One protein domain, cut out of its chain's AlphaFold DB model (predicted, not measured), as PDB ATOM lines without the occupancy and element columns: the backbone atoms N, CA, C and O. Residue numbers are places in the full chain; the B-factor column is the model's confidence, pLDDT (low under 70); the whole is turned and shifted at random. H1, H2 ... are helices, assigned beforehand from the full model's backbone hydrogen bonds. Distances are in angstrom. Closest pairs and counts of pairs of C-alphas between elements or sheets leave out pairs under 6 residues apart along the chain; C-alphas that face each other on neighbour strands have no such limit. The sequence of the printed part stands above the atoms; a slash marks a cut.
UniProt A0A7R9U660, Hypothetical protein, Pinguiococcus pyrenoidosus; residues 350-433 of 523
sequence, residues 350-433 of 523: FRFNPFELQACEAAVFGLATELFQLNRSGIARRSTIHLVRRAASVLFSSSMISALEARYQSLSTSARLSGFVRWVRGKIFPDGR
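AT A GLANCE: This is residues 350 to 433 of the 523 residues of the protein "Hypothetical protein" of Pinguiococcus pyrenoidosus (UniProt A0A7R9U660). A helical hairpin of H1 and H2 makes one end; H3 leads away from it, and H4 turns off steeply, residues 421 to 433 sticking out. The printed part has 84 residues with four named helices, H1 to H4, and no named strand: all helix. It is extended, radius of gyration of the C-alphas 19.0 A, spanning 59 by 29 by 16 A.

HOW THE PARTS SIT: H1, residues 354 to 371, touches H2, residues 380 to 395, opposite ways; the closest C-alphas, Glu 361 and Ala 392, are 6.2 A apart. H3, residues 398 to 411, meets H2 only through their link. H4, residues 414 to 428, stands at a steep tilt of 67 degrees to H3. In these four helices every O i to N i+4 pair is within hydrogen-bond range.

IN THESE COORDINATES: H1 begins at C-alpha 354 (165.324, 253.212, 264.645) and measures 25.4 A, H2 21.7 A, H3 19.6 A, H4 20.7 A, ending at C-alpha 428 (146.068, 240.340, 293.190).

THE WHOLE: The printed part has no cut and no long link. pLDDT is under 70 at 20 residues, among them 374 to 384.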
ATOM      1  N   PHE A 350     155.009 258.487 272.539       68.38
ATOM      2  CA  PHE A 350     156.004 257.434 272.445       68.38
ATOM      3  C   PHE A 350     156.347 257.206 270.975       68.38
ATOM      4  O   PHE A 350     155.442 257.107 270.141       68.38
ATOM      5  N   ARG A 351     157.648 257.143 270.693       68.44
ATOM      6  CA  ARG A 351     158.217 256.871 269.379       68.44
ATOM      7  C   ARG A 351     159.327 255.851 269.520       68.44
ATOM      8  O   ARG A 351     160.098 255.940 270.472       68.44
ATOM      9  N   PHE A 352     159.425 254.926 268.573       68.75
ATOM     10  CA  PHE A 352     160.546 253.987 268.557       68.75
ATOM     11  C   PHE A 352     161.804 254.656 268.000       68.75
ATOM     12  O   PHE A 352     161.764 255.364 266.994       68.75
ATOM     13  N   ASN A 353     162.939 254.385 268.634       73.19
ATOM     14  CA  ASN A 353     164.252 254.684 268.082       73.19
ATOM     15  C   ASN A 353     164.570 253.678 266.951       73.19
ATOM     16  O   ASN A 353     164.472 252.469 267.187       73.19
ATOM     17  N   PRO A 354     164.979 254.118 265.744       69.19
ATOM     18  CA  PRO A 354     165.324 253.212 264.645       69.19
ATOM     19  C   PRO A 354     166.365 252.140 265.010       69.19
ATOM     20  O   PRO A 354     166.254 251.002 264.559       69.19
ATOM     21  N   PHE A 355     167.336 252.463 265.874       69.50
ATOM     22  CA  PHE A 355     168.364 251.508 266.306       69.50
ATOM     23  C   PHE A 355     167.817 250.421 267.248       69.50
ATOM     24  O   PHE A 355     168.187 249.253 267.128       69.50
ATOM     25  N   GLU A 356     166.897 250.773 268.150       71.69
ATOM     26  CA  GLU A 356     166.211 249.805 269.022       71.69
ATOM     27  C   GLU A 356     165.295 248.883 268.212       71.69
ATOM     28  O   GLU A 356     165.201 247.689 268.496       71.69
ATOM     29  N   LEU A 357     164.662 249.411 267.159       71.62
ATOM     30  CA  LEU A 357     163.849 248.615 266.248       71.62
ATOM     31  C   LEU A 357     164.695 247.620 265.443       71.62
ATOM     32  O   LEU A 357     164.303 246.464 265.330       71.62
ATOM     33  N   GLN A 358     165.868 248.025 264.949       72.25
ATOM     34  CA  GLN A 358     166.797 247.124 264.255       72.25
ATOM     35  C   GLN A 358     167.314 246.007 265.184       72.25
ATOM     36  O   GLN A 358     167.437 244.851 264.772       72.25
ATOM     37  N   ALA A 359     167.563 246.321 266.460       76.69
ATOM     38  CA  ALA A 359     167.882 245.314 267.473       76.69
ATOM     39  C   ALA A 359     166.693 244.369 267.744       76.69
ATOM     40  O   ALA A 359     166.885 243.161 267.888       76.69
ATOM     41  N   CYS A 360     165.463 244.894 267.757       77.50
ATOM     42  CA  CYS A 360     164.236 244.109 267.899       77.50
ATOM     43  C   CYS A 360     164.003 243.176 266.696       77.50
ATOM     44  O   CYS A 360     163.754 241.988 266.891       77.50
ATOM     45  N   GLU A 361     164.179 243.665 265.463       77.62
ATOM     46  CA  GLU A 361     164.133 242.864 264.232       77.62
ATOM     47  C   GLU A 361     165.129 241.699 264.305       77.62
ATOM     48  O   GLU A 361     164.752 240.543 264.099       77.62
ATOM     49  N   ALA A 362     166.387 241.980 264.663       78.38
ATOM     50  CA  ALA A 362     167.426 240.965 264.805       78.38
ATOM     51  C   ALA A 362     167.091 239.929 265.896       78.38
ATOM     52  O   ALA A 362     167.269 238.727 265.676       78.38
ATOM     53  N   ALA A 363     166.559 240.368 267.040       81.81
ATOM     54  CA  ALA A 363     166.150 239.489 268.134       81.81
ATOM     55  C   ALA A 363     164.950 238.600 267.760       81.81
ATOM     56  O   ALA A 363     164.970 237.400 268.035       81.81
ATOM     57  N   VAL A 364     163.930 239.147 267.090       81.50
ATOM     58  CA  VAL A 364     162.752 238.384 266.640       81.50
ATOM     59  C   VAL A 364     163.103 237.432 265.496       81.50
ATOM     60  O   VAL A 364     162.636 236.294 265.491       81.50
ATOM     61  N   PHE A 365     163.984 237.830 264.576       81.94
ATOM     62  CA  PHE A 365     164.527 236.942 263.548       81.94
ATOM     63  C   PHE A 365     165.349 235.788 264.157       81.94
ATOM     64  O   PHE A 365     165.198 234.636 263.740       81.94
ATOM     65  N   GLY A 366     166.168 236.065 265.179       81.88
ATOM     66  CA  GLY A 366     166.893 235.042 265.940       81.88
ATOM     67  C   GLY A 366     165.949 234.071 266.658       81.88
ATOM     68  O   GLY A 366     166.084 232.856 266.517       81.88
ATOM     69  N   LEU A 367     164.933 234.599 267.346       83.62
ATOM     70  CA  LEU A 367     163.899 233.804 268.012       83.62
ATOM     71  C   LEU A 367     163.136 232.909 267.024       83.62
ATOM     72  O   LEU A 367     162.964 231.723 267.290       83.62
ATOM     73  N   ALA A 368     162.722 233.439 265.868       81.69
ATOM     74  CA  ALA A 368     162.063 232.659 264.819       81.69
ATOM     75  C   ALA A 368     162.985 231.563 264.250       81.69
ATOM     76  O   ALA A 368     162.545 230.435 264.022       81.69
ATOM     77  N   THR A 369     164.270 231.874 264.067       81.69
ATOM     78  CA  THR A 369     165.280 230.933 263.559       81.69
ATOM     79  C   THR A 369     165.458 229.724 264.477       81.69
ATOM     80  O   THR A 369     165.537 228.597 263.979       81.69
ATOM     81  N   GLU A 370     165.460 229.933 265.795       83.69
ATOM     82  CA  GLU A 370     165.572 228.846 266.772       83.69
ATOM     83  C   GLU A 370     164.234 228.132 267.025       83.69
ATOM     84  O   GLU A 370     164.203 226.900 266.993       83.69
ATOM     85  N   LEU A 371     163.113 228.856 267.173       84.25
ATOM     86  CA  LEU A 371     161.781 228.251 267.351       84.25
ATOM     87  C   LEU A 371     161.429 227.312 266.194       84.25
ATOM     88  O   LEU A 371     161.103 226.149 266.421       84.25
ATOM     89  N   PHE A 372     161.537 227.775 264.948       82.88
ATOM     90  CA  PHE A 372     161.245 226.956 263.767       82.88
ATOM     91  C   PHE A 372     162.429 226.065 263.341       82.88
ATOM     92  O   PHE A 372     162.344 225.381 262.324       82.88
ATOM     93  N   GLN A 373     163.538 226.067 264.096       76.94
ATOM     94  CA  GLN A 373     164.792 225.359 263.796       76.94
ATOM     95  C   GLN A 373     165.257 225.514 262.333       76.94
ATOM     96  O   GLN A 373     165.801 224.579 261.734       76.94
ATOM     97  N   LEU A 374     165.103 226.716 261.759       69.94
ATOM     98  CA  LEU A 374     165.499 227.035 260.376       69.94
ATOM     99  C   LEU A 374     166.982 226.713 260.130       69.94
ATOM    100  O   LEU A 374     167.393 226.348 259.029       69.94
ATOM    101  N   ASN A 375     167.783 226.753 261.197       60.75
ATOM    102  CA  ASN A 375     169.189 226.378 261.208       60.75
ATOM    103  C   ASN A 375     169.497 224.872 261.001       60.75
ATOM    104  O   ASN A 375     170.673 224.493 261.027       60.75
ATOM    105  N   ARG A 376     168.498 224.004 260.764       57.62
ATOM    106  CA  ARG A 376     168.681 222.540 260.630       57.62
ATOM    107  C   ARG A 376     168.234 221.918 259.298       57.62
ATOM    108  O   ARG A 376     168.442 220.721 259.111       57.62
ATOM    109  N   SER A 377     167.661 222.681 258.368       52.53
ATOM    110  CA  SER A 377     167.354 222.212 257.002       52.53
ATOM    111  C   SER A 377     168.532 222.427 256.025       52.53
ATOM    112  O   SER A 377     169.561 223.001 256.397       52.53
ATOM    113  N   GLY A 378     168.409 221.892 254.801       63.16
ATOM    114  CA  GLY A 378     169.461 221.861 253.772       63.16
ATOM    115  C   GLY A 378     169.506 223.106 252.876       63.16
ATOM    116  O   GLY A 378     170.136 224.095 253.235       63.16
ATOM    117  N   ILE A 379     168.854 223.040 251.706       49.31
ATOM    118  CA  ILE A 379     168.966 224.046 250.626       49.31
ATOM    119  C   ILE A 379     167.777 225.020 250.606       49.31
ATOM    120  O   ILE A 379     167.998 226.228 250.674       49.31
ATOM    121  N   ALA A 380     166.532 224.522 250.685       49.53
ATOM    122  CA  ALA A 380     165.325 225.346 250.909       49.53
ATOM    123  C   ALA A 380     165.434 226.249 252.159       49.53
ATOM    124  O   ALA A 380     164.792 227.286 252.267       49.53
ATOM    125  N   ARG A 381     166.340 225.898 253.079       59.75
ATOM    126  CA  ARG A 381     166.816 226.755 254.165       59.75
ATOM    127  C   ARG A 381     167.191 228.164 253.719       59.75
ATOM    128  O   ARG A 381     166.847 229.097 254.430       59.75
ATOM    129  N   ARG A 382     167.927 228.340 252.613       62.00
ATOM    130  CA  ARG A 382     168.380 229.672 252.182       62.00
ATOM    131  C   ARG A 382     167.181 230.527 251.795       62.00
ATOM    132  O   ARG A 382     167.010 231.594 252.374       62.00
ATOM    133  N   SER A 383     166.313 230.039 250.909       59.78
ATOM    134  CA  SER A 383     165.101 230.763 250.509       59.78
ATOM    135  C   SER A 383     164.164 231.014 251.693       59.78
ATOM    136  O   SER A 383     163.765 232.156 251.881       59.78
ATOM    137  N   THR A 384     163.893 230.034 252.566       65.75
ATOM    138  CA  THR A 384     163.075 230.266 253.775       65.75
ATOM    139  C   THR A 384     163.733 231.242 254.753       65.75
ATOM    140  O   THR A 384     163.039 232.098 255.286       65.75
ATOM    141  N   ILE A 385     165.051 231.194 254.984       73.62
ATOM    142  CA  ILE A 385     165.736 232.159 255.864       73.62
ATOM    143  C   ILE A 385     165.723 233.565 255.252       73.62
ATOM    144  O   ILE A 385     165.444 234.523 255.969       73.62
ATOM    145  N   HIS A 386     165.961 233.716 253.945       73.31
ATOM    146  CA  HIS A 386     165.847 235.009 253.265       73.31
ATOM    147  C   HIS A 386     164.402 235.524 253.248       73.31
ATOM    148  O   HIS A 386     164.195 236.718 253.436       73.31
ATOM    149  N   LEU A 387     163.404 234.649 253.095       73.88
ATOM    150  CA  LEU A 387     161.987 235.008 253.118       73.88
ATOM    151  C   LEU A 387     161.521 235.388 254.530       73.88
ATOM    152  O   LEU A 387     160.864 236.409 254.683       73.88
ATOM    153  N   VAL A 388     161.921 234.648 255.569       74.44
ATOM    154  CA  VAL A 388     161.671 234.989 256.982       74.44
ATOM    155  C   VAL A 388     162.414 236.267 257.377       74.44
ATOM    156  O   VAL A 388     161.856 237.084 258.103       74.44
ATOM    157  N   ARG A 389     163.632 236.500 256.868       78.00
ATOM    158  CA  ARG A 389     164.366 237.759 257.072       78.00
ATOM    159  C   ARG A 389     163.679 238.928 256.369       78.00
ATOM    160  O   ARG A 389     163.446 239.942 257.005       78.00
ATOM    161  N   ARG A 390     163.296 238.782 255.098       74.38
ATOM    162  CA  ARG A 390     162.571 239.814 254.334       74.38
ATOM    163  C   ARG A 390     161.201 240.092 254.948       74.38
ATOM    164  O   ARG A 390     160.817 241.248 255.048       74.38
ATOM    165  N   ALA A 391     160.500 239.061 255.419       73.19
ATOM    166  CA  ALA A 391     159.277 239.206 256.196       73.19
ATOM    167  C   ALA A 391     159.544 239.941 257.517       73.19
ATOM    168  O   ALA A 391     158.778 240.834 257.843       73.19
ATOM    169  N   ALA A 392     160.635 239.650 258.235       72.06
ATOM    170  CA  ALA A 392     161.021 240.407 259.425       72.06
ATOM    171  C   ALA A 392     161.291 241.886 259.094       72.06
ATOM    172  O   ALA A 392     160.658 242.739 259.701       72.06
ATOM    173  N   SER A 393     162.115 242.216 258.094       70.38
ATOM    174  CA  SER A 393     162.403 243.613 257.724       70.38
ATOM    175  C   SER A 393     161.168 244.371 257.200       70.38
ATOM    176  O   SER A 393     161.007 245.559 257.463       70.38
ATOM    177  N   VAL A 394     160.260 243.695 256.480       70.06
ATOM    178  CA  VAL A 394     158.978 244.272 256.022       70.06
ATOM    179  C   VAL A 394     157.993 244.437 257.181       70.06
ATOM    180  O   VAL A 394     157.285 245.445 257.238       70.06
ATOM    181  N   LEU A 395     157.961 243.493 258.127       67.75
ATOM    182  CA  LEU A 395     157.184 243.614 259.357       67.75
ATOM    183  C   LEU A 395     157.729 244.769 260.195       67.75
ATOM    184  O   LEU A 395     156.991 245.714 260.399       67.75
ATOM    185  N   PHE A 396     159.008 244.791 260.569       67.94
ATOM    186  CA  PHE A 396     159.659 245.879 261.318       67.94
ATOM    187  C   PHE A 396     159.942 247.146 260.480       67.94
ATOM    188  O   PHE A 396     160.842 247.925 260.785       67.94
ATOM    189  N   SER A 397     159.145 247.396 259.440       69.00
ATOM    190  CA  SER A 397     159.192 248.625 258.644       69.00
ATOM    191  C   SER A 397     158.521 249.812 259.351       69.00
ATOM    192  O   SER A 397     157.796 249.667 260.341       69.00
ATOM    193  N   SER A 398     158.685 251.012 258.785       67.56
ATOM    194  CA  SER A 398     158.034 252.257 259.233       67.56
ATOM    195  C   SER A 398     156.504 252.166 259.358       67.56
ATOM    196  O   SER A 398     155.906 252.873 260.176       67.56
ATOM    197  N   SER A 399     155.867 251.258 258.610       71.12
ATOM    198  CA  SER A 399     154.439 250.956 258.730       71.12
ATOM    199  C   SER A 399     154.103 250.325 260.089       71.12
ATOM    200  O   SER A 399     153.195 250.789 260.783       71.12
ATOM    201  N   MET A 400     154.884 249.334 260.543       71.69
ATOM    202  CA  MET A 400     154.691 248.746 261.872       71.69
ATOM    203  C   MET A 400     155.157 249.666 262.993       71.69
ATOM    204  O   MET A 400     154.506 249.653 264.031       71.69
ATOM    205  N   ILE A 401     156.189 250.500 262.805       74.25
ATOM    206  CA  ILE A 401     156.503 251.572 263.774       74.25
ATOM    207  C   ILE A 401     155.237 252.398 264.025       74.25
ATOM    208  O   ILE A 401     154.763 252.492 265.156       74.25
ATOM    209  N   SER A 402     154.630 252.906 262.951       75.31
ATOM    210  CA  SER A 402     153.414 253.723 263.010       75.31
ATOM    211  C   SER A 402     152.239 252.968 263.648       75.31
ATOM    212  O   SER A 402     151.511 253.528 264.469       75.31
ATOM    213  N   ALA A 403     152.068 251.680 263.330       79.25
ATOM    214  CA  ALA A 403     151.019 250.840 263.908       79.25
ATOM    215  C   ALA A 403     151.249 250.525 265.399       79.25
ATOM    216  O   ALA A 403     150.294 250.539 266.178       79.25
ATOM    217  N   LEU A 404     152.493 250.274 265.819       78.31
ATOM    218  CA  LEU A 404     152.872 250.032 267.212       78.31
ATOM    219  C   LEU A 404     152.768 251.313 268.043       78.31
ATOM    220  O   LEU A 404     152.229 251.257 269.144       78.31
ATOM    221  N   GLU A 405     153.189 252.468 267.520       79.94
ATOM    222  CA  GLU A 405     152.993 253.775 268.163       79.94
ATOM    223  C   GLU A 405     151.503 254.092 268.329       79.94
ATOM    224  O   GLU A 405     151.063 254.444 269.426       79.94
ATOM    225  N   ALA A 406     150.694 253.899 267.280       81.56
ATOM    226  CA  ALA A 406     149.246 254.070 267.355       81.56
ATOM    227  C   ALA A 406     148.604 253.089 268.353       81.56
ATOM    228  O   ALA A 406     147.712 253.470 269.119       81.56
ATOM    229  N   ARG A 407     149.067 251.831 268.404       81.12
ATOM    230  CA  ARG A 407     148.563 250.828 269.351       81.12
ATOM    231  C   ARG A 407     148.978 251.140 270.787       81.12
ATOM    232  O   ARG A 407     148.132 251.026 271.673       81.12
ATOM    233  N   TYR A 408     150.212 251.590 271.009       81.88
ATOM    234  CA  TYR A 408     150.703 252.078 272.295       81.88
ATOM    235  C   TYR A 408     149.857 253.259 272.772       81.88
ATOM    236  O   TYR A 408     149.269 253.172 273.842       81.88
ATOM    237  N   GLN A 409     149.695 254.307 271.953       81.88
ATOM    238  CA  GLN A 409     148.896 255.496 272.294       81.88
ATOM    239  C   GLN A 409     147.424 255.135 272.578       81.88
ATOM    240  O   GLN A 409     146.791 255.675 273.489       81.88
ATOM    241  N   SER A 410     146.881 254.149 271.856       79.69
ATOM    242  CA  SER A 410     145.556 253.590 272.127       79.69
ATOM    243  C   SER A 410     145.493 252.872 273.488       79.69
ATOM    244  O   SER A 410     144.475 252.943 274.176       79.69
ATOM    245  N   LEU A 411     146.544 252.161 273.907       78.75
ATOM    246  CA  LEU A 411     146.606 251.437 275.188       78.75
ATOM    247  C   LEU A 411     146.952 252.344 276.383       78.75
ATOM    248  O   LEU A 411     146.372 252.164 277.453       78.75
ATOM    249  N   SER A 412     147.807 253.353 276.196       78.44
ATOM    250  CA  SER A 412     148.239 254.320 277.218       78.44
ATOM    251  C   SER A 412     147.183 255.383 277.557       78.44
ATOM    252  O   SER A 412     147.425 256.283 278.357       78.44
ATOM    253  N   THR A 413     145.985 255.290 276.974       83.19
ATOM    254  CA  THR A 413     144.845 256.139 277.337       83.19
ATOM    255  C   THR A 413     144.468 255.917 278.807       83.19
ATOM    256  O   THR A 413     144.208 254.782 279.214       83.19
ATOM    257  N   SER A 414     144.345 256.993 279.596       80.88
ATOM    258  CA  SER A 414     144.076 256.950 281.047       80.88
ATOM    259  C   SER A 414     142.899 256.046 281.443       80.88
ATOM    260  O   SER A 414     142.952 255.367 282.468       80.88
ATOM    261  N   ALA A 415     141.851 255.980 280.613       84.31
ATOM    262  CA  ALA A 415     140.727 255.066 280.805       84.31
ATOM    263  C   ALA A 415     141.173 253.590 280.815       84.31
ATOM    264  O   ALA A 415     140.884 252.879 281.779       84.31
ATOM    265  N   ARG A 416     141.936 253.146 279.802       83.12
ATOM    266  CA  ARG A 416     142.443 251.768 279.695       83.12
ATOM    267  C   ARG A 416     143.491 251.452 280.753       83.12
ATOM    268  O   ARG A 416     143.382 250.401 281.374       83.12
ATOM    269  N   LEU A 417     144.417 252.371 281.037       84.19
ATOM    270  CA  LEU A 417     145.364 252.221 282.150       84.19
ATOM    271  C   LEU A 417     144.628 252.042 283.486       84.19
ATOM    272  O   LEU A 417     144.911 251.103 284.226       84.19
ATOM    273  N   SER A 418     143.611 252.862 283.772       87.56
ATOM    274  CA  SER A 418     142.812 252.716 284.996       87.56
ATOM    275  C   SER A 418     141.956 251.438 285.011       87.56
ATOM    276  O   SER A 418     141.673 250.900 286.083       87.56
ATOM    277  N   GLY A 419     141.537 250.931 283.849       88.38
ATOM    278  CA  GLY A 419     140.867 249.636 283.712       88.38
ATOM    279  C   GLY A 419     141.815 248.472 284.007       88.38
ATOM    280  O   GLY A 419     141.490 247.607 284.816       88.38
ATOM    281  N   PHE A 420     143.021 248.506 283.435       84.94
ATOM    282  CA  PHE A 420     144.079 247.529 283.681       84.94
ATOM    283  C   PHE A 420     144.514 247.520 285.151       84.94
ATOM    284  O   PHE A 420     144.534 246.459 285.764       84.94
ATOM    285  N   VAL A 421     144.749 248.683 285.769       86.06
ATOM    286  CA  VAL A 421     145.082 248.780 287.202       86.06
ATOM    287  C   VAL A 421     143.954 248.230 288.086       86.06
ATOM    288  O   VAL A 421     144.235 247.524 289.053       86.06
ATOM    289  N   ARG A 422     142.674 248.469 287.751       88.06
ATOM    290  CA  ARG A 422     141.543 247.836 288.460       88.06
ATOM    291  C   ARG A 422     141.510 246.317 288.266       88.06
ATOM    292  O   ARG A 422     141.260 245.609 289.236       88.06
ATOM    293  N   TRP A 423     141.789 245.817 287.062       89.31
ATOM    294  CA  TRP A 423     141.856 244.381 286.768       89.31
ATOM    295  C   TRP A 423     143.008 243.695 287.517       89.31
ATOM    296  O   TRP A 423     142.773 242.704 288.208       89.31
ATOM    297  N   VAL A 424     144.220 244.264 287.480       85.94
ATOM    298  CA  VAL A 424     145.381 243.789 288.252       85.94
ATOM    299  C   VAL A 424     145.064 243.808 289.747       85.94
ATOM    300  O   VAL A 424     145.253 242.796 290.418       85.94
ATOM    301  N   ARG A 425     144.508 244.910 290.274       86.31
ATOM    302  CA  ARG A 425     144.103 245.004 291.686       86.31
ATOM    303  C   ARG A 425     143.075 243.933 292.051       86.31
ATOM    304  O   ARG A 425     143.264 243.266 293.057       86.31
ATOM    305  N   GLY A 426     142.028 243.742 291.250       87.88
ATOM    306  CA  GLY A 426     140.996 242.729 291.498       87.88
ATOM    307  C   GLY A 426     141.495 241.285 291.373       87.88
ATOM    308  O   GLY A 426     140.887 240.383 291.941       87.88
ATOM    309  N   LYS A 427     142.608 241.052 290.661       85.12
ATOM    310  CA  LYS A 427     143.266 239.740 290.586       85.12
ATOM    311  C   LYS A 427     144.272 239.501 291.708       85.12
ATOM    312  O   LYS A 427     144.294 238.395 292.224       85.12
ATOM    313  N   ILE A 428     145.078 240.489 292.103       85.12
ATOM    314  CA  ILE A 428     146.068 240.340 293.190       85.12
ATOM    315  C   ILE A 428     145.413 240.460 294.574       85.12
ATOM    316  O   ILE A 428     145.836 239.777 295.505       85.12
ATOM    317  N   PHE A 429     144.373 241.290 294.697       85.62
ATOM    318  CA  PHE A 429     143.666 241.587 295.944       85.62
ATOM    319  C   PHE A 429     142.147 241.324 295.843       85.62
ATOM    320  O   PHE A 429     141.364 242.278 295.952       85.62
ATOM    321  N   PRO A 430     141.701 240.068 295.622       82.69
ATOM    322  CA  PRO A 430     140.289 239.711 295.773       82.69
ATOM    323  C   PRO A 430     139.787 240.132 297.162       82.69
ATOM    324  O   PRO A 430     140.448 239.903 298.175       82.69
ATOM    325  N   ASP A 431     138.653 240.833 297.200       78.00
ATOM    326  CA  ASP A 431     138.037 241.384 298.419       78.00
ATOM    327  C   ASP A 431     138.995 242.210 299.307       78.00
ATOM    328  O   ASP A 431     138.841 242.309 300.524       78.00
ATOM    329  N   GLY A 432     140.020 242.815 298.692       79.94
ATOM    330  CA  GLY A 432     141.050 243.603 299.374       79.94
ATOM    331  C   GLY A 432     142.122 242.785 300.103       79.94
ATOM    332  O   GLY A 432     143.044 243.378 300.662       79.94
ATOM    333  N   ARG A 433     142.054 241.450 300.079       80.44
ATOM    334  CA  ARG A 433     143.050 240.545 300.674       80.44
ATOM    335  C   ARG A 433     143.982 240.016 299.591       80.44
ATOM    336  O   ARG A 433     143.521 239.640 298.522       80.44
TER     337      ARG A 433